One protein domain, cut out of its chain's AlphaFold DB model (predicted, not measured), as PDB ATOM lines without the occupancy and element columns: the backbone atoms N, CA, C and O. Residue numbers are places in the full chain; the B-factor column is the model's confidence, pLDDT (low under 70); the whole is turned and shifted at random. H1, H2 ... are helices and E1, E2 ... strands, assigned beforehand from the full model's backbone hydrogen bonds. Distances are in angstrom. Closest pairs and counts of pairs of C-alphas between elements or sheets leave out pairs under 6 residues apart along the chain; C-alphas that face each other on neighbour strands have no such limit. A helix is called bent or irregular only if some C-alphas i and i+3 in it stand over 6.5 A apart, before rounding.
ATOM      1  N   ASN A  35     -61.022  64.604  84.386       81.50
ATOM      2  CA  ASN A  35     -62.220  64.436  83.567       81.50
ATOM      3  C   ASN A  35     -63.432  64.006  84.413       81.50
ATOM      4  O   ASN A  35     -64.519  64.559  84.257       81.50
ATOM      5  N   ILE A  36     -63.237  63.045  85.322       81.00
ATOM      6  CA  ILE A  36     -64.271  62.569  86.252       81.00
ATOM      7  C   ILE A  36     -64.685  63.685  87.216       81.00
ATOM      8  O   ILE A  36     -65.877  63.957  87.347       81.00
ATOM      9  N   ASP A  37     -63.720  64.361  87.841       82.88
ATOM     10  CA  ASP A  37     -63.980  65.438  88.803       82.88
ATOM     11  C   ASP A  37     -64.773  66.580  88.144       82.88
ATOM     12  O   ASP A  37     -65.774  67.049  88.694       82.88
ATOM     13  N   ARG A  38     -64.403  66.960  86.912       89.75
ATOM     14  CA  ARG A  38     -65.148  67.943  86.114       89.75
ATOM     15  C   ARG A  38     -66.578  67.487  85.830       89.75
ATOM     16  O   ARG A  38     -67.495  68.292  85.942       89.75
ATOM     17  N   ASN A  39     -66.789  66.227  85.456       86.56
ATOM     18  CA  ASN A  39     -68.129  65.708  85.174       86.56
ATOM     19  C   ASN A  39     -69.033  65.728  86.406       86.56
ATOM     20  O   ASN A  39     -70.200  66.105  86.304       86.56
ATOM     21  N   VAL A  40     -68.492  65.343  87.565       84.62
ATOM     22  CA  VAL A  40     -69.208  65.399  88.846       84.62
ATOM     23  C   VAL A  40     -69.606  66.837  89.162       84.62
ATOM     24  O   VAL A  40     -70.759  67.093  89.514       84.62
ATOM     25  N   GLU A  41     -68.680  67.784  88.999       93.12
ATOM     26  CA  GLU A  41     -68.960  69.202  89.208       93.12
ATOM     27  C   GLU A  41     -70.018  69.723  88.226       93.12
ATOM     28  O   GLU A  41     -71.009  70.322  88.648       93.12
ATOM     29  N   PHE A  42     -69.857  69.444  86.932       92.00
ATOM     30  CA  PHE A  42     -70.786  69.879  85.896       92.00
ATOM     31  C   PHE A  42     -72.198  69.359  86.161       92.00
ATOM     32  O   PHE A  42     -73.141  70.145  86.207       92.00
ATOM     33  N   ALA A  43     -72.356  68.053  86.401       85.31
ATOM     34  CA  ALA A  43     -73.657  67.448  86.665       85.31
ATOM     35  C   ALA A  43     -74.318  68.030  87.923       85.31
ATOM     36  O   ALA A  43     -75.525  68.274  87.937       85.31
ATOM     37  N   LYS A  44     -73.541  68.280  88.983       89.81
ATOM     38  CA  LYS A  44     -74.039  68.909  90.210       89.81
ATOM     39  C   LYS A  44     -74.565  70.321  89.943       89.81
ATOM     40  O   LYS A  44     -75.688  70.637  90.337       89.81
ATOM     41  N   GLU A  45     -73.773  71.162  89.285       93.25
ATOM     42  CA  GLU A  45     -74.123  72.569  89.068       93.25
ATOM     43  C   GLU A  45     -75.221  72.731  88.007       93.25
ATOM     44  O   GLU A  45     -76.117  73.559  88.182       93.25
ATOM     45  N   TYR A  46     -75.234  71.881  86.973       87.56
ATOM     46  CA  TYR A  46     -76.334  71.779  86.012       87.56
ATOM     47  C   TYR A  46     -77.649  71.440  86.713       87.56
ATOM     48  O   TYR A  46     -78.616  72.185  86.586       87.56
ATOM     49  N   ASN A  47     -77.685  70.384  87.535       85.00
ATOM     50  CA  ASN A  47     -78.895  70.006  88.273       85.00
ATOM     51  C   ASN A  47     -79.357  71.106  89.238       85.00
ATOM     52  O   ASN A  47     -80.555  71.365  89.357       85.00
ATOM     53  N   LYS A  48     -78.425  71.769  89.929       88.19
ATOM     54  CA  LYS A  48     -78.735  72.896  90.818       88.19
ATOM     55  C   LYS A  48     -79.384  74.048  90.041       88.19
ATOM     56  O   LYS A  48     -80.426  74.545  90.467       88.19
ATOM     57  N   CYS A  49     -78.810  74.432  88.902       86.88
ATOM     58  CA  CYS A  49     -79.350  75.489  88.052       86.88
ATOM     59  C   CYS A  49     -80.702  75.097  87.433       86.88
ATOM     60  O   CYS A  49     -81.671  75.844  87.553       86.88
ATOM     61  N   ALA A  50     -80.805  73.888  86.868       83.00
ATOM     62  CA  ALA A  50     -82.016  73.337  86.254       83.00
ATOM     63  C   ALA A  50     -83.222  73.296  87.214       83.00
ATOM     64  O   ALA A  50     -84.372  73.387  86.789       83.00
ATOM     65  N   ASN A  51     -82.973  73.203  88.524       82.56
ATOM     66  CA  ASN A  51     -84.006  73.239  89.561       82.56
ATOM     67  C   ASN A  51     -84.284  74.649  90.120       82.56
ATOM     68  O   ASN A  51     -84.940  74.781  91.151       82.56
ATOM     69  N   GLY A  52     -83.822  75.703  89.442       81.81
ATOM     70  CA  GLY A  52     -84.062  77.101  89.812       81.81
ATOM     71  C   GLY A  52     -83.101  77.661  90.865       81.81
ATOM     72  O   GLY A  52     -83.319  78.771  91.354       81.81
ATOM     73  N   GLY A  53     -82.050  76.916  91.214       86.88
ATOM     74  CA  GLY A  53     -81.003  77.360  92.127       86.88
ATOM     75  C   GLY A  53     -80.052  78.393  91.513       86.88
ATOM     76  O   GLY A  53     -80.299  78.976  90.458       86.88
ATOM     77  N   ASP A  54     -78.938  78.630  92.205       88.31
ATOM     78  CA  ASP A  54     -77.852  79.479  91.706       88.31
ATOM     79  C   ASP A  54     -77.121  78.817  90.525       88.31
ATOM     80  O   ASP A  54     -76.649  77.684  90.633       88.31
ATOM     81  N   CYS A  55     -77.025  79.562  89.423       89.94
ATOM     82  CA  CYS A  55     -76.499  79.120  88.136       89.94
ATOM     83  C   CYS A  55     -75.084  79.626  87.831       89.94
ATOM     84  O   CYS A  55     -74.554  79.279  86.781       89.94
ATOM     85  N   LYS A  56     -74.450  80.441  88.687       91.94
ATOM     86  CA  LYS A  56     -73.178  81.110  88.343       91.94
ATOM     87  C   LYS A  56     -72.066  80.136  87.976       91.94
ATOM     88  O   LYS A  56     -71.380  80.316  86.971       91.94
ATOM     89  N   ARG A  57     -71.899  79.077  88.772       94.31
ATOM     90  CA  ARG A  57     -70.865  78.072  88.504       94.31
ATOM     91  C   ARG A  57     -71.177  77.263  87.249       94.31
ATOM     92  O   ARG A  57     -70.274  77.018  86.457       94.31
ATOM     93  N   PHE A  58     -72.443  76.911  87.041       93.50
ATOM     94  CA  PHE A  58     -72.871  76.242  85.818       93.50
ATOM     95  C   PHE A  58     -72.647  77.122  84.578       93.50
ATOM     96  O   PHE A  58     -72.058  76.650  83.617       93.50
ATOM     97  N   TYR A  59     -72.984  78.415  84.628       93.88
ATOM     98  CA  TYR A  59     -72.702  79.373  83.552       93.88
ATOM     99  C   TYR A  59     -71.202  79.475  83.248       93.88
ATOM    100  O   TYR A  59     -70.792  79.520  82.087       93.88
ATOM    101  N   TYR A  60     -70.354  79.485  84.280       94.88
ATOM    102  CA  TYR A  60     -68.910  79.442  84.071       94.88
ATOM    103  C   TYR A  60     -68.501  78.190  83.284       94.88
ATOM    104  O   TYR A  60     -67.771  78.313  82.308       94.88
ATOM    105  N   LEU A  61     -68.979  77.008  83.674       94.12
ATOM    106  CA  LEU A  61     -68.627  75.752  83.008       94.12
ATOM    107  C   LEU A  61     -69.192  75.697  81.576       94.12
ATOM    108  O   LEU A  61     -68.441  75.513  80.625       94.12
ATOM    109  N   ASP A  62     -70.488  75.932  81.408       93.94
ATOM    110  CA  ASP A  62     -71.193  75.728  80.140       93.94
ATOM    111  C   ASP A  62     -70.998  76.862  79.117       93.94
ATOM    112  O   ASP A  62     -71.080  76.647  77.915       93.94
ATOM    113  N   VAL A  63     -70.677  78.079  79.557       93.56
ATOM    114  CA  VAL A  63     -70.516  79.220  78.638       93.56
ATOM    115  C   VAL A  63     -69.079  79.708  78.627       93.56
ATOM    116  O   VAL A  63     -68.434  79.767  77.582       93.56
ATOM    117  N   THR A  64     -68.555  80.077  79.795       93.88
ATOM    118  CA  THR A  64     -67.262  80.773  79.871       93.88
ATOM    119  C   THR A  64     -66.109  79.833  79.528       93.88
ATOM    120  O   THR A  64     -65.289  80.143  78.667       93.88
ATOM    121  N   GLN A  65     -66.069  78.657  80.151       94.38
ATOM    122  CA  GLN A  65     -65.006  77.678  79.966       94.38
ATOM    123  C   GLN A  65     -65.001  77.121  78.542       94.38
ATOM    124  O   GLN A  65     -63.931  77.005  77.948       94.38
ATOM    125  N   ARG A  66     -66.181  76.826  77.977       95.06
ATOM    126  CA  ARG A  66     -66.319  76.337  76.596       95.06
ATOM    127  C   ARG A  66     -65.868  77.381  75.573       95.06
ATOM    128  O   ARG A  66     -65.187  77.024  74.620       95.06
ATOM    129  N   LYS A  67     -66.156  78.671  75.788       92.75
ATOM    130  CA  LYS A  67     -65.624  79.755  74.939       92.75
ATOM    131  C   LYS A  67     -64.102  79.864  75.022       92.75
ATOM    132  O   LYS A  67     -63.462  79.949  73.981       92.75
ATOM    133  N   LEU A  68     -63.535  79.809  76.231       94.00
ATOM    134  CA  LEU A  68     -62.080  79.832  76.434       94.00
ATOM    135  C   LEU A  68     -61.398  78.651  75.737       94.00
ATOM    136  O   LEU A  68     -60.429  78.831  75.016       94.00
ATOM    137  N   TRP A  69     -61.926  77.437  75.885       94.25
ATOM    138  CA  TRP A  69     -61.337  76.258  75.244       94.25
ATOM    139  C   TRP A  69     -61.545  76.198  73.728       94.25
ATOM    140  O   TRP A  69     -60.835  75.455  73.055       94.25
ATOM    141  N   ASN A  70     -62.473  76.985  73.178       95.75
ATOM    142  CA  ASN A  70     -62.671  77.108  71.733       95.75
ATOM    143  C   ASN A  70     -61.940  78.316  71.116       95.75
ATOM    144  O   ASN A  70     -62.096  78.566  69.922       95.75
ATOM    145  N   GLU A  71     -61.171  79.095  71.884       93.81
ATOM    146  CA  GLU A  71     -60.599  80.367  71.411       93.81
ATOM    147  C   GLU A  71     -59.650  80.190  70.213       93.81
ATOM    148  O   GLU A  71     -59.638  80.997  69.279       93.81
ATOM    149  N   GLU A  72     -58.905  79.083  70.190       94.69
ATOM    150  CA  GLU A  72     -57.937  78.780  69.135       94.69
ATOM    151  C   GLU A  72     -58.575  78.164  67.882       94.69
ATOM    152  O   GLU A  72     -57.926  78.104  66.832       94.69
ATOM    153  N   ALA A  73     -59.851  77.765  67.945       95.25
ATOM    154  CA  ALA A  73     -60.551  77.050  66.878       95.25
ATOM    155  C   ALA A  73     -60.492  77.796  65.536       95.25
ATOM    156  O   ALA A  73     -60.181  77.214  64.500       95.25
ATOM    157  N   THR A  74     -60.696  79.117  65.559       95.12
ATOM    158  CA  THR A  74     -60.629  79.962  64.354       95.12
ATOM    159  C   THR A  74     -59.233  79.965  63.723       95.12
ATOM    160  O   THR A  74     -59.097  79.895  62.499       95.12
ATOM    161  N   SER A  75     -58.185  80.069  64.544       96.19
ATOM    162  CA  SER A  75     -56.801  80.060  64.061       96.19
ATOM    163  C   SER A  75     -56.423  78.677  63.528       96.19
ATOM    164  O   SER A  75     -55.859  78.586  62.438       96.19
ATOM    165  N   SER A  76     -56.774  77.614  64.258       96.12
ATOM    166  CA  SER A  76     -56.552  76.227  63.835       96.12
ATOM    167  C   SER A  76     -57.253  75.936  62.505       96.12
ATOM    168  O   SER A  76     -56.586  75.504  61.569       96.12
ATOM    169  N   PHE A  77     -58.536  76.280  62.353       96.81
ATOM    170  CA  PHE A  77     -59.282  76.043  61.112       96.81
ATOM    171  C   PHE A  77     -58.645  76.696  59.885       96.81
ATOM    172  O   PHE A  77     -58.560  76.089  58.822       96.81
ATOM    173  N   ARG A  78     -58.158  77.934  60.025       95.12
ATOM    174  CA  ARG A  78     -57.514  78.652  58.915       95.12
ATOM    175  C   ARG A  78     -56.148  78.075  58.547       95.12
ATOM    176  O   ARG A  78     -55.786  78.104  57.377       95.12
ATOM    177  N   LYS A  79     -55.378  77.604  59.533       96.94
ATOM    178  CA  LYS A  79     -54.011  77.092  59.326       96.94
ATOM    179  C   LYS A  79     -53.985  75.624  58.906       96.94
ATOM    180  O   LYS A  79     -53.128  75.239  58.118       96.94
ATOM    181  N   HIS A  80     -54.917  74.830  59.422       96.12
ATOM    182  CA  HIS A  80     -54.952  73.376  59.283       96.12
ATOM    183  C   HIS A  80     -56.354  72.890  58.881       96.12
ATOM    184  O   HIS A  80     -56.942  72.069  59.579       96.12
ATOM    185  N   PRO A  81     -56.938  73.369  57.764       93.75
ATOM    186  CA  PRO A  81     -58.321  73.045  57.393       93.75
ATOM    187  C   PRO A  81     -58.563  71.543  57.161       93.75
ATOM    188  O   PRO A  81     -59.687  71.073  57.284       93.75
ATOM    189  N   ASN A  82     -57.513  70.774  56.865       95.62
ATOM    190  CA  ASN A  82     -57.554  69.316  56.729       95.62
ATOM    191  C   ASN A  82     -57.787  68.574  58.061       95.62
ATOM    192  O   ASN A  82     -58.129  67.393  58.044       95.62
ATOM    193  N   GLU A  83     -57.616  69.246  59.201       95.12
ATOM    194  CA  GLU A  83     -57.916  68.718  60.538       95.12
ATOM    195  C   GLU A  83     -59.384  68.922  60.938       95.12
ATOM    196  O   GLU A  83     -59.774  68.613  62.063       95.12
ATOM    197  N   TRP A  84     -60.213  69.437  60.028       94.88
ATOM    198  CA  TRP A  84     -61.602  69.783  60.287       94.88
ATOM    199  C   TRP A  84     -62.528  69.095  59.300       94.88
ATOM    200  O   TRP A  84     -62.307  69.102  58.090       94.88
ATOM    201  N   THR A  85     -63.611  68.540  59.826       94.56
ATOM    202  CA  THR A  85     -64.603  67.816  59.035       94.56
ATOM    203  C   THR A  85     -65.925  68.560  59.084       94.56
ATOM    204  O   THR A  85     -66.430  68.858  60.169       94.56
ATOM    205  N   ALA A  86     -66.493  68.850  57.913       94.31
ATOM    206  CA  ALA A  86     -67.851  69.368  57.811       94.31
ATOM    207  C   ALA A  86     -68.838  68.320  58.334       94.31
ATOM    208  O   ALA A  86     -68.766  67.147  57.955       94.31
ATOM    209  N   VAL A  87     -69.759  68.727  59.205       89.62
ATOM    210  CA  VAL A  87     -70.787  67.814  59.713       89.62
ATOM    211  C   VAL A  87     -71.979  67.748  58.755       89.62
ATOM    212  O   VAL A  87     -72.271  68.733  58.074       89.62
ATOM    213  N   PRO A  88     -72.718  66.625  58.721       85.69
ATOM    214  CA  PRO A  88     -73.930  66.515  57.918       85.69
ATOM    215  C   PRO A  88     -75.005  67.539  58.305       85.69
ATOM    216  O   PRO A  88     -75.143  67.908  59.475       85.69
ATOM    217  N   ASP A  89     -75.853  67.899  57.339       80.12
ATOM    218  CA  ASP A  89     -76.915  68.907  57.485       80.12
ATOM    219  C   ASP A  89     -77.838  68.687  58.690       80.12
ATOM    220  O   ASP A  89     -78.224  69.637  59.372       80.12
ATOM    221  N   VAL A  90     -78.137  67.429  59.026       77.50
ATOM    222  CA  VAL A  90     -78.965  67.074  60.191       77.50
ATOM    223  C   VAL A  90     -78.365  67.573  61.510       77.50
ATOM    224  O   VAL A  90     -79.113  67.968  62.402       77.50
ATOM    225  N   GLN A  91     -77.036  67.570  61.641       79.56
ATOM    226  CA  GLN A  91     -76.331  68.055  62.834       79.56
ATOM    227  C   GLN A  91     -76.081  69.569  62.770       79.56
ATOM    228  O   GLN A  91     -76.035  70.245  63.794       79.56
ATOM    229  N   ASN A  92     -75.964  70.110  61.560       87.69
ATOM    230  CA  ASN A  92     -75.701  71.519  61.281       87.69
ATOM    231  C   ASN A  92     -76.948  72.427  61.404       87.69
ATOM    232  O   ASN A  92     -76.820  73.631  61.633       87.69
ATOM    233  N   LYS A  93     -78.167  71.875  61.298       89.62
ATOM    234  CA  LYS A  93     -79.420  72.658  61.316       89.62
ATOM    235  C   LYS A  93     -79.567  73.594  62.525       89.62
ATOM    236  O   LYS A  93     -80.126  74.679  62.399       89.62
ATOM    237  N   PHE A  94     -79.017  73.208  63.679       90.88
ATOM    238  CA  PHE A  94     -79.062  73.976  64.932       90.88
ATOM    239  C   PHE A  94     -78.104  75.183  64.968       90.88
ATOM    240  O   PHE A  94     -78.040  75.889  65.965       90.88
ATOM    241  N   HIS A  95     -77.398  75.454  63.870       94.75
ATOM    242  CA  HIS A  95     -76.553  76.638  63.680       94.75
ATOM    243  C   HIS A  95     -77.081  77.556  62.569       94.75
ATOM    244  O   HIS A  95     -76.343  78.362  62.006       94.75
ATOM    245  N   ASN A  96     -78.357  77.401  62.208       95.75
ATOM    246  CA  ASN A  96     -79.002  78.119  61.111       95.75
ATOM    247  C   ASN A  96     -80.286  78.824  61.563       95.75
ATOM    248  O   ASN A  96     -81.260  78.911  60.820       95.75
ATOM    249  N   TYR A  97     -80.319  79.327  62.793       95.69
ATOM    250  CA  TYR A  97     -81.453  80.083  63.305       95.69
ATOM    251  C   TYR A  97     -81.561  81.474  62.682       95.69
ATOM    252  O   TYR A  97     -80.569  82.132  62.362       95.69
ATOM    253  N   SER A  98     -82.797  81.960  62.576       95.12
ATOM    254  CA  SER A  98     -83.089  83.357  62.283       95.12
ATOM    255  C   SER A  98     -82.443  84.293  63.304       95.12
ATOM    256  O   SER A  98     -82.132  83.912  64.430       95.12
ATOM    257  N   SER A  99     -82.275  85.562  62.932       93.31
ATOM    258  CA  SER A  99     -81.644  86.577  63.786       93.31
ATOM    259  C   SER A  99     -82.373  86.836  65.113       93.31
ATOM    260  O   SER A  99     -81.779  87.421  66.021       93.31
ATOM    261  N   ASP A 100     -83.635  86.415  65.232       93.62
ATOM    262  CA  ASP A 100     -84.451  86.428  66.450       93.62
ATOM    263  C   ASP A 100     -84.481  85.076  67.193       93.62
ATOM    264  O   ASP A 100     -85.143  84.968  68.218       93.62
ATOM    265  N   GLY A 101     -83.783  84.051  66.691       93.50
ATOM    266  CA  GLY A 101     -83.662  82.727  67.303       93.50
ATOM    267  C   GLY A 101     -84.906  81.836  67.213       93.50
ATOM    268  O   GLY A 101     -84.908  80.743  67.776       93.50
ATOM    269  N   LYS A 102     -85.981  82.272  66.540       90.81
ATOM    270  CA  LYS A 102     -87.288  81.590  66.616       90.81
ATOM    271  C   LYS A 102     -87.455  80.420  65.654       90.81
ATOM    272  O   LYS A 102     -88.236  79.516  65.942       90.81
ATOM    273  N   ARG A 103     -86.770  80.431  64.511       90.38
ATOM    274  CA  ARG A 103     -86.920  79.411  63.460       90.38
ATOM    275  C   ARG A 103     -85.583  79.043  62.845       90.38
ATOM    276  O   ARG A 103     -84.709  79.895  62.730       90.38
ATOM    277  N   ILE A 104     -85.463  77.798  62.400       92.44
ATOM    278  CA  ILE A 104     -84.350  77.360  61.559       92.44
ATOM    279  C   ILE A 104     -84.625  77.832  60.125       92.44
ATOM    280  O   ILE A 104     -85.724  77.651  59.598       92.44
ATOM    281  N   LEU A 105     -83.637  78.476  59.515       92.56
ATOM    282  CA  LEU A 105     -83.662  78.952  58.141       92.56
ATOM    283  C   LEU A 105     -83.125  77.858  57.222       92.56
ATOM    284  O   LEU A 105     -81.962  77.479  57.317       92.56
ATOM    285  N   VAL A 106     -83.979  77.388  56.319       91.38
ATOM    286  CA  VAL A 106     -83.644  76.414  55.279       91.38
ATOM    287  C   VAL A 106     -83.846  77.058  53.910       91.38
ATOM    288  O   VAL A 106     -84.799  77.817  53.706       91.38
ATOM    289  N   ASN A 107     -82.924  76.802  52.989       90.56
ATOM    290  CA  ASN A 107     -83.013  77.260  51.610       90.56
ATOM    291  C   ASN A 107     -84.072  76.448  50.840       90.56
ATOM    292  O   ASN A 107     -84.533  75.401  51.294       90.56
ATOM    293  N   GLN A 108     -84.472  76.927  49.658       91.31
ATOM    294  CA  GLN A 108     -85.507  76.265  48.845       91.31
ATOM    295  C   GLN A 108     -85.126  74.839  48.418       91.31
ATOM    296  O   GLN A 108     -86.003  73.999  48.245       91.31
ATOM    297  N   ASP A 109     -83.831  74.571  48.271       90.12
ATOM    298  CA  ASP A 109     -83.267  73.264  47.927       90.12
ATOM    299  C   ASP A 109     -83.073  72.341  49.145       90.12
ATOM    300  O   ASP A 109     -82.576  71.227  49.001       90.12
ATOM    301  N   GLY A 110     -83.460  72.787  50.345       86.31
ATOM    302  CA  GLY A 110     -83.276  72.046  51.592       86.31
ATOM    303  C   GLY A 110     -81.917  72.257  52.267       86.31
ATOM    304  O   GLY A 110     -81.719  71.738  53.365       86.31
ATOM    305  N   SER A 111     -81.002  73.020  51.658       90.00
ATOM    306  CA  SER A 111     -79.678  73.306  52.222       90.00
ATOM    307  C   SER A 111     -79.714  74.381  53.315       90.00
ATOM    308  O   SER A 111     -80.689  75.122  53.482       90.00
ATOM    309  N   TYR A 112     -78.612  74.493  54.052       93.94
ATOM    310  CA  TYR A 112     -78.403  75.492  55.097       93.94
ATOM    311  C   TYR A 112     -77.365  76.542  54.675       93.94
ATOM    312  O   TYR A 112     -76.463  76.260  53.890       93.94
ATOM    313  N   ASN A 113     -77.483  77.770  55.193       93.50
ATOM    314  CA  ASN A 113     -76.566  78.869  54.843       93.50
ATOM    315  C   ASN A 113     -75.229  78.804  55.581       93.50
ATOM    316  O   ASN A 113     -74.232  79.327  55.083       93.50
ATOM    317  N   ASN A 114     -75.231  78.207  56.767       96.38
ATOM    318  CA  ASN A 114     -74.052  77.990  57.580       96.38
ATOM    319  C   ASN A 114     -73.675  76.515  57.533       96.38
ATOM    320  O   ASN A 114     -74.563  75.670  57.483       96.38
ATOM    321  N   THR A 115     -72.384  76.212  57.622       96.19
ATOM    322  CA  THR A 115     -71.828  74.865  57.745       96.19
ATOM    323  C   THR A 115     -71.011  74.773  59.026       96.19
ATOM    324  O   THR A 115     -70.083  75.552  59.252       96.19
ATOM    325  N   LYS A 116     -71.349  73.799  59.865       95.88
ATOM    326  CA  LYS A 116     -70.582  73.431  61.049       95.88
ATOM    327  C   LYS A 116     -69.422  72.508  60.684       95.88
ATOM    328  O   LYS A 116     -69.584  71.548  59.933       95.88
ATOM    329  N   TYR A 117     -68.270  72.772  61.285       96.12
ATOM    330  CA  TYR A 117     -67.080  71.937  61.215       96.12
ATOM    331  C   TYR A 117     -66.663  71.515  62.615       96.12
ATOM    332  O   TYR A 117     -66.761  72.299  63.560       96.12
ATOM    333  N   ILE A 118     -66.161  70.290  62.726       94.56
ATOM    334  CA  ILE A 118     -65.614  69.739  63.964       94.56
ATOM    335  C   ILE A 118     -64.170  69.335  63.714       94.56
ATOM    336  O   ILE A 118     -63.860  68.686  62.713       94.56
ATOM    337  N   HIS A 119     -63.290  69.731  64.623       93.75
ATOM    338  CA  HIS A 119     -61.889  69.342  64.587       93.75
ATOM    339  C   HIS A 119     -61.730  67.833  64.836       93.75
ATOM    340  O   HIS A 119     -62.520  67.227  65.555       93.75
ATOM    341  N   GLN A 120     -60.679  67.205  64.311       89.44
ATOM    342  CA  GLN A 120     -60.429  65.760  64.439       89.44
ATOM    343  C   GLN A 120     -60.325  65.253  65.889       89.44
ATOM    344  O   GLN A 120     -60.523  64.065  66.138       89.44
ATOM    345  N   ASN A 121     -60.046  66.131  66.859       85.06
ATOM    346  CA  ASN A 121     -60.097  65.779  68.284       85.06
ATOM    347  C   ASN A 121     -61.530  65.647  68.845       85.06
ATOM    348  O   ASN A 121     -61.683  65.249  69.994       85.06
ATOM    349  N   GLY A 122     -62.557  66.004  68.066       87.19
ATOM    350  CA  GLY A 122     -63.976  65.945  68.423       87.19
ATOM    351  C   GLY A 122     -64.487  67.110  69.276       87.19
ATOM    352  O   GLY A 122     -65.693  67.224  69.479       87.19
ATOM    353  N   GLN A 123     -63.600  67.975  69.771       90.50
ATOM    354  CA  GLN A 123     -63.936  68.931  70.824       90.50
ATOM    355  C   GLN A 123     -64.122  70.352  70.315       90.50
ATOM    356  O   GLN A 123     -64.995  71.049  70.804       90.50
ATOM    357  N   MET A 124     -63.343  70.808  69.340       95.12
ATOM    358  CA  MET A 124     -63.516  72.171  68.831       95.12
ATOM    359  C   MET A 124     -64.525  72.198  67.692       95.12
ATOM    360  O   MET A 124     -64.458  71.370  66.778       95.12
ATOM    361  N   GLU A 125     -65.410  73.188  67.715       95.94
ATOM    362  CA  GLU A 125     -66.372  73.429  66.651       95.94
ATOM    363  C   GLU A 125     -66.247  74.850  66.121       95.94
ATOM    364  O   GLU A 125     -66.066  75.812  66.871       95.94
ATOM    365  N   ILE A 126     -66.431  74.999  64.815       97.06
ATOM    366  CA  ILE A 126     -66.665  76.302  64.203       97.06
ATOM    367  C   ILE A 126     -67.865  76.228  63.273       97.06
ATOM    368  O   ILE A 126     -68.235  75.161  62.785       97.06
ATOM    369  N   VAL A 127     -68.448  77.383  62.990       97.56
ATOM    370  CA  VAL A 127     -69.532  77.519  62.022       97.56
ATOM    371  C   VAL A 127     -69.132  78.588  61.027       97.56
ATOM    372  O   VAL A 127     -68.635  79.644  61.415       97.56
ATOM    373  N   VAL A 128     -69.311  78.301  59.746       97.50
ATOM    374  CA  VAL A 128     -68.891  79.166  58.645       97.50
ATOM    375  C   VAL A 128     -70.093  79.428  57.752       97.50
ATOM    376  O   VAL A 128     -70.819  78.496  57.427       97.50
ATOM    377  N   ASP A 129     -70.326  80.679  57.367       95.69
ATOM    378  CA  ASP A 129     -71.352  80.998  56.377       95.69
ATOM    379  C   ASP A 129     -70.923  80.588  54.960       95.69
ATOM    380  O   ASP A 129     -69.757  80.300  54.680       95.69
ATOM    381  N   LYS A 130     -71.869  80.628  54.023       91.44
ATOM    382  CA  LYS A 130     -71.622  80.358  52.599       91.44
ATOM    383  C   LYS A 130     -70.535  81.222  51.938       91.44
ATOM    384  O   LYS A 130     -70.086  80.886  50.848       91.44
ATOM    385  N   ASN A 131     -70.135  82.339  52.551       93.81
ATOM    386  CA  ASN A 131     -69.089  83.232  52.050       93.81
ATOM    387  C   ASN A 131     -67.723  82.963  52.711       93.81
ATOM    388  O   ASN A 131     -66.770  83.699  52.461       93.81
ATOM    389  N   GLY A 132     -67.614  81.952  53.576       92.56
ATOM    390  CA  GLY A 132     -66.380  81.637  54.297       92.56
ATOM    391  C   GLY A 132     -66.173  82.449  55.581       92.56
ATOM    392  O   GLY A 132     -65.101  82.375  56.189       92.56
ATOM    393  N   LYS A 133     -67.161  83.234  56.028       96.56
ATOM    394  CA  LYS A 133     -67.067  84.005  57.273       96.56
ATOM    395  C   LYS A 133     -67.419  83.124  58.466       96.56
ATOM    396  O   LYS A 133     -68.471  82.500  58.505       96.56
ATOM    397  N   ILE A 134     -66.563  83.147  59.486       96.75
ATOM    398  CA  ILE A 134     -66.825  82.449  60.749       96.75
ATOM    399  C   ILE A 134     -67.942  83.164  61.515       96.75
ATOM    400  O   ILE A 134     -67.884  84.373  61.762       96.75
ATOM    401  N   ILE A 135     -68.952  82.389  61.888       96.81
ATOM    402  CA  ILE A 135     -70.105  82.803  62.674       96.81
ATOM    403  C   ILE A 135     -69.713  82.878  64.149       96.81
ATOM    404  O   ILE A 135     -69.148  81.940  64.709       96.81
ATOM    405  N   THR A 136     -70.009  84.017  64.773       94.50
ATOM    406  CA  THR A 136     -69.635  84.334  66.163       94.50
ATOM    407  C   THR A 136     -70.813  84.819  67.005       94.50
ATOM    408  O   THR A 136     -70.637  85.072  68.195       94.50
ATOM    409  N   ASP A 137     -72.014  84.950  66.429       94.69
ATOM    410  CA  ASP A 137     -73.204  85.220  67.231       94.69
ATOM    411  C   ASP A 137     -73.566  83.984  68.050       94.69
ATOM    412  O   ASP A 137     -73.623  82.878  67.521       94.69
ATOM    413  N   ASP A 138     -73.832  84.178  69.340       94.38
ATOM    414  CA  ASP A 138     -74.013  83.065  70.277       94.38
ATOM    415  C   ASP A 138     -75.152  82.116  69.867       94.38
ATOM    416  O   ASP A 138     -75.083  80.929  70.150       94.38
ATOM    417  N   THR A 139     -76.163  82.593  69.139       95.62
ATOM    418  CA  THR A 139     -77.260  81.749  68.643       95.62
ATOM    419  C   THR A 139     -76.784  80.670  67.663       95.62
ATOM    420  O   THR A 139     -77.319  79.565  67.665       95.62
ATOM    421  N   ASN A 140     -75.802  80.981  66.809       96.69
ATOM    422  CA  ASN A 140     -75.385  80.110  65.705       96.69
ATOM    423  C   ASN A 140     -73.908  79.700  65.746       96.69
ATOM    424  O   ASN A 140     -73.500  78.850  64.958       96.69
ATOM    425  N   ALA A 141     -73.097  80.278  66.630       95.62
ATOM    426  CA  ALA A 141     -71.670  79.992  66.722       95.62
ATOM    427  C   ALA A 141     -71.376  78.523  67.077       95.62
ATOM    428  O   ALA A 141     -72.171  77.838  67.724       95.62
ATOM    429  N   GLY A 142     -70.202  78.052  66.653       94.19
ATOM    430  CA  GLY A 142     -69.624  76.800  67.142       94.19
ATOM    431  C   GLY A 142     -69.058  76.976  68.552       94.19
ATOM    432  O   GLY A 142     -68.628  78.070  68.926       94.19
ATOM    433  N   THR A 143     -69.053  75.900  69.335       94.19
ATOM    434  CA  THR A 143     -68.554  75.905  70.719       94.19
ATOM    435  C   THR A 143     -67.539  74.789  70.945       94.19
ATOM    436  O   THR A 143     -67.215  74.042  70.032       94.19
ATOM    437  N   TYR A 144     -67.008  74.681  72.160       94.81
ATOM    438  CA  TYR A 144     -66.244  73.505  72.558       94.81
ATOM    439  C   TYR A 144     -67.191  72.401  73.040       94.81
ATOM    440  O   TYR A 144     -68.091  72.695  73.820       94.81
ATOM    441  N   ASN A 145     -66.965  71.147  72.665       92.50
ATOM    442  CA  ASN A 145     -67.613  69.986  73.257       92.50
ATOM    443  C   ASN A 145     -66.725  69.363  74.331       92.50
ATOM    444  O   ASN A 145     -65.552  69.065  74.090       92.50
ATOM    445  N   TYR A 146     -67.294  69.070  75.496       89.88
ATOM    446  CA  TYR A 146     -66.636  68.205  76.469       89.88
ATOM    447  C   TYR A 146     -66.398  66.807  75.895       89.88
ATOM    448  O   TYR A 146     -65.344  66.220  76.164       89.88
ATOM    449  N   TYR A 147     -67.339  66.322  75.081       86.25
ATOM    450  CA  TYR A 147     -67.306  65.016  74.437       86.25
ATOM    451  C   TYR A 147     -67.585  65.118  72.940       86.25
ATOM    452  O   TYR A 147     -68.518  65.789  72.505       86.25
ATOM    453  N   GLY A 148     -66.791  64.415  72.136       83.81
ATOM    454  CA  GLY A 148     -66.984  64.406  70.692       83.81
ATOM    455  C   GLY A 148     -68.310  63.743  70.301       83.81
ATOM    456  O   GLY A 148     -68.708  62.749  70.908       83.81
ATOM    457  N   PRO A 149     -69.000  64.218  69.247       76.50
ATOM    458  CA  PRO A 149     -70.275  63.625  68.830       76.50
ATOM    459  C   PRO A 149     -70.122  62.222  68.235       76.50
ATOM    460  O   PRO A 149     -71.084  61.457  68.189       76.50
ATOM    461  N   ASN A 150     -68.921  61.880  67.768       75.00
ATOM    462  CA  ASN A 150     -68.628  60.594  67.159       75.00
ATOM    463  C   ASN A 150     -67.739  59.758  68.081       75.00
ATOM    464  O   ASN A 150     -66.841  60.304  68.731       75.00
ATOM    465  N   PRO A 151     -67.933  58.426  68.105       62.41
ATOM    466  CA  PRO A 151     -67.028  57.537  68.807       62.41
ATOM    467  C   PRO A 151     -65.642  57.705  68.199       62.41
ATOM    468  O   PRO A 151     -65.379  57.305  67.066       62.41
ATOM    469  N   THR A 152     -64.745  58.310  68.962       60.06
ATOM    470  CA  THR A 152     -63.355  58.424  68.552       60.06
ATOM    471  C   THR A 152     -62.627  57.238  69.180       60.06
ATOM    472  O   THR A 152     -62.709  57.025  70.390       60.06
ATOM    473  N   PHE A 153     -61.973  56.408  68.360       50.47
ATOM    474  CA  PHE A 153     -61.189  55.246  68.814       50.47
ATOM    475  C   PHE A 153     -61.970  54.206  69.648       50.47
ATOM    476  O   PHE A 153     -61.429  53.620  70.581       50.47
ATOM    477  N   GLY A 154     -63.250  53.976  69.328       44.78
ATOM    478  CA  GLY A 154     -64.070  52.940  69.977       44.78
ATOM    479  C   GLY A 154     -64.597  53.309  71.371       44.78
ATOM    480  O   GLY A 154     -65.219  52.474  72.027       44.78
ATOM    481  N   ASN A 155     -64.398  54.552  71.824       56.25
ATOM    482  CA  ASN A 155     -64.967  55.025  73.082       56.25
ATOM    483  C   ASN A 155     -66.476  55.293  72.944       56.25
ATOM    484  O   ASN A 155     -66.903  56.382  72.560       56.25
ATOM    485  N   ILE A 156     -67.293  54.303  73.308       56.78
ATOM    486  CA  ILE A 156     -68.763  54.407  73.323       56.78
ATOM    487  C   ILE A 156     -69.298  55.466  74.302       56.78
ATOM    488  O   ILE A 156     -70.477  55.810  74.238       56.78
ATOM    489  N   SER A 157     -68.459  55.988  75.208       63.81
ATOM    490  CA  SER A 157     -68.857  57.064  76.119       63.81
ATOM    491  C   SER A 157     -68.850  58.446  75.465       63.81
ATOM    492  O   SER A 157     -69.497  59.330  76.010       63.81
ATOM    493  N   GLU A 158     -68.211  58.634  74.299       73.00
ATOM    494  CA  GLU A 158     -68.212  59.931  73.595       73.00
ATOM    495  C   GLU A 158     -69.635  60.348  73.188       73.00
ATOM    496  O   GLU A 158     -70.084  61.389  73.656       73.00
ATOM    497  N   PRO A 159     -70.445  59.536  72.473       73.94
ATOM    498  CA  PRO A 159     -71.793  59.973  72.093       73.94
ATOM    499  C   PRO A 159     -72.744  60.162  73.288       73.94
ATOM    500  O   PRO A 159     -73.609  61.041  73.277       73.94
ATOM    501  N   ILE A 160     -72.593  59.342  74.337       76.50
ATOM    502  CA  ILE A 160     -73.404  59.450  75.561       76.50
ATOM    503  C   ILE A 160     -73.008  60.706  76.339       76.50
ATOM    504  O   ILE A 160     -73.874  61.487  76.733       76.50
ATOM    505  N   GLY A 161     -71.707  60.921  76.527       80.75
ATOM    506  CA  GLY A 161     -71.162  62.118  77.149       80.75
ATOM    507  C   GLY A 161     -71.564  63.369  76.377       80.75
ATOM    508  O   GLY A 161     -72.057  64.310  76.984       80.75
ATOM    509  N   HIS A 162     -71.497  63.333  75.048       85.62
ATOM    510  CA  HIS A 162     -71.919  64.435  74.189       85.62
ATOM    511  C   HIS A 162     -73.395  64.769  74.404       85.62
ATOM    512  O   HIS A 162     -73.780  65.924  74.582       85.62
ATOM    513  N   THR A 163     -74.241  63.742  74.500       82.31
ATOM    514  CA  THR A 163     -75.664  63.939  74.789       82.31
ATOM    515  C   THR A 163     -75.886  64.613  76.150       82.31
ATOM    516  O   THR A 163     -76.713  65.517  76.262       82.31
ATOM    517  N   ILE A 164     -75.160  64.185  77.188       78.75
ATOM    518  CA  ILE A 164     -75.376  64.619  78.578       78.75
ATOM    519  C   ILE A 164     -74.736  65.977  78.881       78.75
ATOM    520  O   ILE A 164     -75.342  66.778  79.587       78.75
ATOM    521  N   TYR A 165     -73.521  66.221  78.393       86.56
ATOM    522  CA  TYR A 165     -72.694  67.366  78.781       86.56
ATOM    523  C   TYR A 165     -72.657  68.477  77.731       86.56
ATOM    524  O   TYR A 165     -72.278  69.590  78.077       86.56
ATOM    525  N   ASP A 166     -73.075  68.205  76.490       90.25
ATOM    526  CA  ASP A 166     -73.057  69.202  75.415       90.25
ATOM    527  C   ASP A 166     -74.474  69.477  74.882       90.25
ATOM    528  O   ASP A 166     -74.934  70.619  74.889       90.25
ATOM    529  N   VAL A 167     -75.215  68.434  74.487       87.19
ATOM    530  CA  VAL A 167     -76.537  68.577  73.849       87.19
ATOM    531  C   VAL A 167     -77.629  68.951  74.852       87.19
ATOM    532  O   VAL A 167     -78.369  69.901  74.609       87.19
ATOM    533  N   ALA A 168     -77.764  68.232  75.972       84.12
ATOM    534  CA  ALA A 168     -78.805  68.528  76.962       84.12
ATOM    535  C   ALA A 168     -78.671  69.942  77.574       84.12
ATOM    536  O   ALA A 168     -79.671  70.665  77.567       84.12
ATOM    537  N   PRO A 169     -77.472  70.393  77.999       89.12
ATOM    538  CA  PRO A 169     -77.240  71.771  78.423       89.12
ATOM    539  C   PRO A 169     -77.583  72.792  77.343       89.12
ATOM    540  O   PRO A 169     -78.306  73.738  77.634       89.12
ATOM    541  N   TYR A 170     -77.168  72.571  76.090       91.31
ATOM    542  CA  TYR A 170     -77.511  73.461  74.978       91.31
ATOM    543  C   TYR A 170     -79.026  73.573  74.774       91.31
ATOM    544  O   TYR A 170     -79.556  74.671  74.624       91.31
ATOM    545  N   LEU A 171     -79.752  72.454  74.786       86.62
ATOM    546  CA  LEU A 171     -81.206  72.466  74.624       86.62
ATOM    547  C   LEU A 171     -81.868  73.303  75.716       86.62
ATOM    548  O   LEU A 171     -82.710  74.154  75.410       86.62
ATOM    549  N   ASP A 172     -81.437  73.119  76.962       84.44
ATOM    550  CA  ASP A 172     -81.951  73.879  78.089       84.44
ATOM    551  C   ASP A 172     -81.539  75.340  78.007       84.44
ATOM    552  O   ASP A 172     -82.410  76.195  77.963       84.44
ATOM    553  N   PHE A 173     -80.264  75.664  77.863       88.12
ATOM    554  CA  PHE A 173     -79.750  77.001  78.157       88.12
ATOM    555  C   PHE A 173     -79.265  77.800  76.943       88.12
ATOM    556  O   PHE A 173     -79.172  79.025  77.027       88.12
ATOM    557  N   GLY A 174     -79.056  77.151  75.798       91.75
ATOM    558  CA  GLY A 174     -78.393  77.741  74.636       91.75
ATOM    559  C   GLY A 174     -76.888  77.898  74.858       91.75
ATOM    560  O   GLY A 174     -76.340  77.422  75.845       91.75
ATOM    561  N   ASN A 175     -76.202  78.582  73.944       91.69
ATOM    562  CA  ASN A 175     -74.744  78.748  74.029       91.69
ATOM    563  C   ASN A 175     -74.299  79.852  75.001       91.69
ATOM    564  O   ASN A 175     -73.127  79.913  75.381       91.69
ATOM    565  N   SER A 176     -75.184  80.792  75.348       91.06
ATOM    566  CA  SER A 176     -74.893  81.876  76.293       91.06
ATOM    567  C   SER A 176     -76.150  82.653  76.698       91.06
ATOM    568  O   SER A 176     -77.238  82.453  76.161       91.06
ATOM    569  N   ALA A 177     -75.980  83.647  77.579       88.06
ATOM    570  CA  ALA A 177     -77.034  84.610  77.894       88.06
ATOM    571  C   ALA A 177     -77.527  85.435  76.682       88.06
ATOM    572  O   ALA A 177     -78.662  85.913  76.695       88.06
ATOM    573  N   SER A 178     -76.697  85.604  75.647       91.75
ATOM    574  CA  SER A 178     -77.045  86.325  74.413       91.75
ATOM    575  C   SER A 178     -77.687  85.427  73.351       91.75
ATOM    576  O   SER A 178     -78.092  85.935  72.304       91.75
ATOM    577  N   ASP A 179     -77.772  84.116  73.594       93.69
ATOM    578  CA  ASP A 179     -78.467  83.189  72.709       93.69
ATOM    579  C   ASP A 179     -79.969  83.518  72.693       93.69
ATOM    580  O   ASP A 179     -80.662  83.548  73.721       93.69
ATOM    581  N   LYS A 180     -80.473  83.804  71.492       93.50
ATOM    582  CA  LYS A 180     -81.853  84.250  71.272       93.50
ATOM    583  C   LYS A 180     -82.835  83.095  71.139       93.50
ATOM    584  O   LYS A 180     -84.043  83.325  71.128       93.50
ATOM    585  N   THR A 181     -82.346  81.866  71.033       91.81
ATOM    586  CA  THR A 181     -83.204  80.691  70.945       91.81
ATOM    587  C   THR A 181     -83.867  80.387  72.292       91.81
ATOM    588  O   THR A 181     -83.401  80.762  73.375       91.81
ATOM    589  N   SER A 182     -84.998  79.697  72.212       87.31
ATOM    590  CA  SER A 182     -85.733  79.136  73.345       87.31
ATOM    591  C   SER A 182     -85.544  77.621  73.391       87.31
ATOM    592  O   SER A 182     -85.143  77.013  72.398       87.31
ATOM    593  N   TYR A 183     -85.921  76.989  74.504       83.88
ATOM    594  CA  TYR A 183     -85.967  75.525  74.576       83.88
ATOM    595  C   TYR A 183     -86.818  74.928  73.445       83.88
ATOM    596  O   TYR A 183     -86.418  73.964  72.802       83.88
ATOM    597  N   ILE A 184     -87.968  75.543  73.149       82.25
ATOM    598  CA  ILE A 184     -88.893  75.068  72.113       82.25
ATOM    599  C   ILE A 184     -88.246  75.138  70.725       82.25
ATOM    600  O   ILE A 184     -88.327  74.180  69.962       82.25
ATOM    601  N   SER A 185     -87.560  76.237  70.398       86.56
ATOM    602  CA  SER A 185     -86.903  76.376  69.092       86.56
ATOM    603  C   SER A 185     -85.672  75.474  68.946       86.56
ATOM    604  O   SER A 185     -85.337  75.095  67.824       86.56
ATOM    605  N   ARG A 186     -85.014  75.100  70.054       87.50
ATOM    606  CA  ARG A 186     -83.916  74.115  70.093       87.50
ATOM    607  C   ARG A 186     -84.393  72.664  70.121       87.50
ATOM    608  O   ARG A 186     -83.666  71.777  69.690       87.50
ATOM    609  N   ASN A 187     -85.630  72.420  70.541       79.56
ATOM    610  CA  ASN A 187     -86.237  71.093  70.591       79.56
ATOM    611  C   ASN A 187     -87.527  70.983  69.738       79.56
ATOM    612  O   ASN A 187     -88.562  70.548  70.250       79.56
ATOM    613  N   PRO A 188     -87.498  71.337  68.435       65.75
ATOM    614  CA  PRO A 188     -88.705  71.400  67.606       65.75
ATOM    615  C   PRO A 188     -89.334  70.020  67.338       65.75
ATOM    616  O   PRO A 188     -90.545  69.914  67.190       65.75
ATOM    617  N   ASP A 189     -88.523  68.953  67.332       64.19
ATOM    618  CA  ASP A 189     -88.950  67.572  67.038       64.19
ATOM    619  C   ASP A 189     -89.086  66.698  68.303       64.19
ATOM    620  O   ASP A 189     -89.209  65.467  68.231       64.19
ATOM    621  N   ASN A 190     -89.013  67.325  69.479       60.28
ATOM    622  CA  ASN A 190     -89.057  66.657  70.774       60.28
ATOM    623  C   ASN A 190     -87.951  65.592  70.988       60.28
ATOM    624  O   ASN A 190     -88.146  64.573  71.662       60.28
ATOM    625  N   LEU A 191     -86.779  65.811  70.383       54.94
ATOM    626  CA  LEU A 191     -85.621  64.911  70.396       54.94
ATOM    627  C   LEU A 191     -85.121  64.646  71.815       54.94
ATOM    628  O   LEU A 191     -84.801  63.506  72.146       54.94
ATOM    629  N   THR A 192     -85.126  65.667  72.671       47.47
ATOM    630  CA  THR A 192     -84.717  65.558  74.077       47.47
ATOM    631  C   THR A 192     -85.664  64.670  74.869       47.47
ATOM    632  O   THR A 192     -85.211  63.877  75.683       47.47
ATOM    633  N   ILE A 193     -86.973  64.727  74.593       47.22
ATOM    634  CA  ILE A 193     -87.950  63.842  75.237       47.22
ATOM    635  C   ILE A 193     -87.711  62.395  74.809       47.22
ATOM    636  O   ILE A 193     -87.707  61.517  75.662       47.22
ATOM    637  N   LYS A 194     -87.407  62.137  73.534       44.09
ATOM    638  CA  LYS A 194     -87.067  60.782  73.059       44.09
ATOM    639  C   LYS A 194     -85.734  60.268  73.625       44.09
ATOM    640  O   LYS A 194     -85.623  59.080  73.929       44.09
ATOM    641  N   ALA A 195     -84.728  61.133  73.762       42.72
ATOM    642  CA  ALA A 195     -83.419  60.786  74.318       42.72
ATOM    643  C   ALA A 195     -83.482  60.559  75.839       42.72
ATOM    644  O   ALA A 195     -83.002  59.535  76.312       42.72
ATOM    645  N   LEU A 196     -84.142  61.440  76.597       42.41
ATOM    646  CA  LEU A 196     -84.329  61.288  78.044       42.41
ATOM    647  C   LEU A 196     -85.237  60.096  78.381       42.41
ATOM    648  O   LEU A 196     -84.892  59.328  79.271       42.41
ATOM    649  N   GLN A 197     -86.310  59.840  77.616       42.84
ATOM    650  CA  GLN A 197     -87.139  58.630  77.767       42.84
ATOM    651  C   GLN A 197     -86.345  57.324  77.604       42.84
ATOM    652  O   GLN A 197     -86.693  56.324  78.227       42.84
ATOM    653  N   LYS A 198     -85.276  57.321  76.795       41.72
ATOM    654  CA  LYS A 198     -84.374  56.166  76.650       41.72
ATOM    655  C   LYS A 198     -83.426  55.970  77.838       41.72
ATOM    656  O   LYS A 198     -82.923  54.865  78.001       41.72
ATOM    657  N   ILE A 199     -83.166  57.010  78.634       40.69
ATOM    658  CA  ILE A 199     -82.163  56.997  79.714       40.69
ATOM    659  C   ILE A 199     -82.834  57.000  81.106       40.69
ATOM    660  O   ILE A 199     -82.215  56.627  82.099       40.69
ATOM    661  N   GLY A 200     -84.120  57.347  81.199       36.31
ATOM    662  CA  GLY A 200     -84.890  57.312  82.441       36.31
ATOM    663  C   GLY A 200     -86.307  57.848  82.247       36.31
ATOM    664  O   GLY A 200     -86.526  58.922  81.697       36.31
ATOM    665  N   ASN A 201     -87.288  57.071  82.688       37.50
ATOM    666  CA  ASN A 201     -88.707  57.208  82.378       37.50
ATOM    667  C   ASN A 201     -89.337  58.495  82.963       37.50
ATOM    668  O   ASN A 201     -89.859  58.483  84.073       37.50
ATOM    669  N   THR A 202     -89.313  59.612  82.232       40.84
ATOM    670  CA  THR A 202     -90.146  60.795  82.530       40.84
ATOM    671  C   THR A 202     -90.680  61.412  81.235       40.84
ATOM    672  O   THR A 202     -89.925  61.847  80.367       40.84
ATOM    673  N   LYS A 203     -92.010  61.426  81.077       42.62
ATOM    674  CA  LYS A 203     -92.689  62.282  80.095       42.62
ATOM    675  C   LYS A 203     -92.660  63.702  80.661       42.62
ATOM    676  O   LYS A 203     -93.233  63.908  81.721       42.62
ATOM    677  N   LEU A 204     -91.991  64.630  79.978       48.16
ATOM    678  CA  LEU A 204     -92.074  66.053  80.308       48.16
ATOM    679  C   LEU A 204     -93.391  66.605  79.738       48.16
ATOM    680  O   LEU A 204     -93.669  66.391  78.556       48.16
ATOM    681  N   ASP A 205     -94.203  67.258  80.565       54.78
ATOM    682  CA  ASP A 205     -95.463  67.896  80.157       54.78
ATOM    683  C   ASP A 205     -95.283  69.407  79.860       54.78
ATOM    684  O   ASP A 205     -94.185  69.963  79.936       54.78
ATOM    685  N   GLU A 206     -96.357  70.104  79.480       55.88
ATOM    686  CA  GLU A 206     -96.327  71.552  79.200       55.88
ATOM    687  C   GLU A 206     -95.915  72.387  80.431       55.88
ATOM    688  O   GLU A 206     -95.297  73.449  80.312       55.88
ATOM    689  N   LYS A 207     -96.185  71.880  81.639       56.94
ATOM    690  CA  LYS A 207     -95.774  72.500  82.901       56.94
ATOM    691  C   LYS A 207     -94.262  72.374  83.101       56.94
ATOM    692  O   LYS A 207     -93.640  73.333  83.561       56.94
ATOM    693  N   ASP A 208     -93.658  71.262  82.692       60.75
ATOM    694  CA  ASP A 208     -92.205  71.085  82.686       60.75
ATOM    695  C   ASP A 208     -91.505  72.006  81.678       60.75
ATOM    696  O   ASP A 208     -90.458  72.574  81.995       60.75
ATOM    697  N   VAL A 209     -92.092  72.228  80.496       61.75
ATOM    698  CA  VAL A 209     -91.572  73.192  79.505       61.75
ATOM    699  C   VAL A 209     -91.622  74.621  80.052       61.75
ATOM    700  O   VAL A 209     -90.631  75.349  79.976       61.75
ATOM    701  N   ASN A 210     -92.737  75.018  80.668       64.38
ATOM    702  CA  ASN A 210     -92.873  76.343  81.277       64.38
ATOM    703  C   ASN A 210     -91.909  76.544  82.457       64.38
ATOM    704  O   ASN A 210     -91.307  77.612  82.592       64.38
ATOM    705  N   LYS A 211     -91.692  75.503  83.270       66.00
ATOM    706  CA  LYS A 211     -90.682  75.510  84.336       66.00
ATOM    707  C   LYS A 211     -89.269  75.674  83.767       66.00
ATOM    708  O   LYS A 211     -88.508  76.487  84.288       66.00
ATOM    709  N   ARG A 212     -88.931  74.964  82.684       67.06
ATOM    710  CA  ARG A 212     -87.639  75.114  81.990       67.06
ATOM    711  C   ARG A 212     -87.460  76.530  81.448       67.06
ATOM    712  O   ARG A 212     -86.432  77.136  81.721       67.06
ATOM    713  N   ASN A 213     -88.469  77.113  80.800       68.50
ATOM    714  CA  ASN A 213     -88.401  78.496  80.311       68.50
ATOM    715  C   ASN A 213     -88.127  79.514  81.435       68.50
ATOM    716  O   ASN A 213     -87.290  80.398  81.271       68.50
ATOM    717  N   ALA A 214     -88.756  79.365  82.605       69.62
ATOM    718  CA  ALA A 214     -88.478  80.229  83.756       69.62
ATOM    719  C   ALA A 214     -87.034  80.079  84.281       69.62
ATOM    720  O   ALA A 214     -86.404  81.054  84.697       69.62
ATOM    721  N   VAL A 215     -86.490  78.862  84.241       70.00
ATOM    722  CA  VAL A 215     -85.103  78.573  84.626       70.00
ATOM    723  C   VAL A 215     -84.102  79.150  83.618       70.00
ATOM    724  O   VAL A 215     -83.070  79.676  84.031       70.00
ATOM    725  N   ILE A 216     -84.429  79.152  82.325       72.50
ATOM    726  CA  ILE A 216     -83.623  79.790  81.270       72.50
ATOM    727  C   ILE A 216     -83.514  81.289  81.504       72.50
ATOM    728  O   ILE A 216     -82.416  81.839  81.478       72.50
ATOM    729  N   GLU A 217     -84.633  81.955  81.782       72.56
ATOM    730  CA  GLU A 217     -84.614  83.386  82.087       72.56
ATOM    731  C   GLU A 217     -83.793  83.676  83.352       72.56
ATOM    732  O   GLU A 217     -83.043  84.649  83.404       72.56
ATOM    733  N   ASN A 218     -83.847  82.802  84.362       71.12
ATOM    734  CA  ASN A 218     -82.995  82.910  85.546       71.12
ATOM    735  C   ASN A 218     -81.500  82.737  85.203       71.12
ATOM    736  O   ASN A 218     -80.675  83.525  85.659       71.12
ATOM    737  N   PHE A 219     -81.152  81.769  84.351       77.25
ATOM    738  CA  PHE A 219     -79.789  81.557  83.850       77.25
ATOM    739  C   PHE A 219     -79.264  82.776  83.076       77.25
ATOM    740  O   PHE A 219     -78.171  83.264  83.365       77.25
ATOM    741  N   LYS A 220     -80.072  83.337  82.167       76.12
ATOM    742  CA  LYS A 220     -79.736  84.537  81.382       76.12
ATOM    743  C   LYS A 220     -79.526  85.777  82.256       76.12
ATOM    744  O   LYS A 220     -78.620  86.569  81.996       76.12
ATOM    745  N   ASN A 221     -80.344  85.939  83.297       69.44
ATOM    746  CA  ASN A 221     -80.333  87.129  84.149       69.44
ATOM    747  C   ASN A 221     -79.332  87.054  85.315       69.44
ATOM    748  O   ASN A 221     -78.792  88.087  85.706       69.44
ATOM    749  N   LYS A 222     -79.070  85.862  85.874       61.47
ATOM    750  CA  LYS A 222     -78.206  85.668  87.059       61.47
ATOM    751  C   LYS A 222     -76.856  85.008  86.775       61.47
ATOM    752  O   LYS A 222     -76.045  84.908  87.691       61.47
ATOM    753  N   GLY A 223     -76.596  84.580  85.539       55.66
ATOM    754  CA  GLY A 223     -75.286  84.081  85.099       55.66
ATOM    755  C   GLY A 223     -74.197  85.160  84.981       55.66
ATOM    756  O   GLY A 223     -73.117  84.865  84.481       55.66
ATOM    757  N   LYS A 224     -74.481  86.396  85.415       50.25
ATOM    758  CA  LYS A 224     -73.563  87.540  85.431       50.25
ATOM    759  C   LYS A 224     -72.962  87.758  86.821       50.25
ATOM    760  O   LYS A 224     -73.693  87.619  87.833       50.25
TER     761      LYS A 224
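Overview. This is residues 35 to 224 of the 224 residues of an uncharacterized protein of Psychrobacter sp (UniProt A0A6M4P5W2). One side of the domain is a small three-stranded sheet with a short helix over each face, H3 and H4; the other side is a group of mostly crossed helices, H1, H2, H5, H6 and H8. H5 lies nearest the middle of the whole, and H7 lies near it. The printed part has 190 residues with eight named helices and three named strands, in the order H1 H2 H3 E1 H4 E2 E3 H5 H6 H7 H8; the sheet runs E1 E2 E3, all antiparallel, and the class is mostly helix. The whole is compact, with a radius of gyration of the C-alphas of 16.2 A and spans of 43 by 40 by 34 A.

Arrangement. Begin at H1, residues 35 to 50: its residues 42 to 49 touch residues 57 to 61 of H2, residues 56 to 69, at a steep tilt of 49 degrees, opposite ways; the closest C-alphas, of Glu 45 and Phe 58, are 5.1 A apart. Next come H3, residues 73 to 79, E1, residues 84 to 86, and H4, residues 89 to 95, then the hairpin of E2, residues 114 to 119, and E3, residues 125 to 129. Look for N 85 and O 118, 2.9 A apart, between E1 and E2, and for N 115 and O 128, 2.8 A apart, between E2 and E3. H3 and H4 are on opposite faces of this sheet, at heights of 9.3 A and 8.1 A; both run across the strands, at 90 and 78 degrees to E2 on the local plane. H4 is only just irregular, with C-alphas 91 and 94 6.8 A apart. In H5, residues 157 to 173, Leu 171 comes closest to Arg 186 of H6, residues 183 to 186: they touch, with C-alphas 5.5 A apart. H7, residues 191 to 199, is close to H5 but not clearly touching, with the C-alphas of Ala 168 and Thr 192 closest at 7.2 A. H8, residues 206 to 222, touches H5 about perpendicular, at 81 degrees, through residues 172 to 173 of H5; the C-alphas of Phe 173 and Ile 216 are closest, 5.7 A apart. Every O i to N i+4 pair is within hydrogen-bond range in H1, H3, H7 and H8; the counts are 8 of 10 in H2, 10 of 13 in H5 and 1 of 3 in H4, where 2 of 4 O i to N i+3 pairs are, and H6 is too short for such a pair.

Along the chain. Find C-alpha 35 at (-62.220, 64.436, 83.567); from there H1 runs 21.9 A, and H2 after it 18.3 A. E2 begins at C-alpha 114, (-74.052, 77.990, 57.580), and runs 16.5 A. H5 measures 22.8 A, and H8 24.3 A to C-alpha 222 at (-78.206, 85.668, 87.059).

Size, cuts and confidence. The farthest C-alphas, of Lys 79 and Lys 207, are 48.2 A apart, and the printed part has no cut. The links H4 to E2, 18 residues, and E3 to H5, 27 residues, are long. The mean pLDDT of the printed part is 82.6; look for values under 70 at residues 151 to 157, 188 to 214 and 221 to 224.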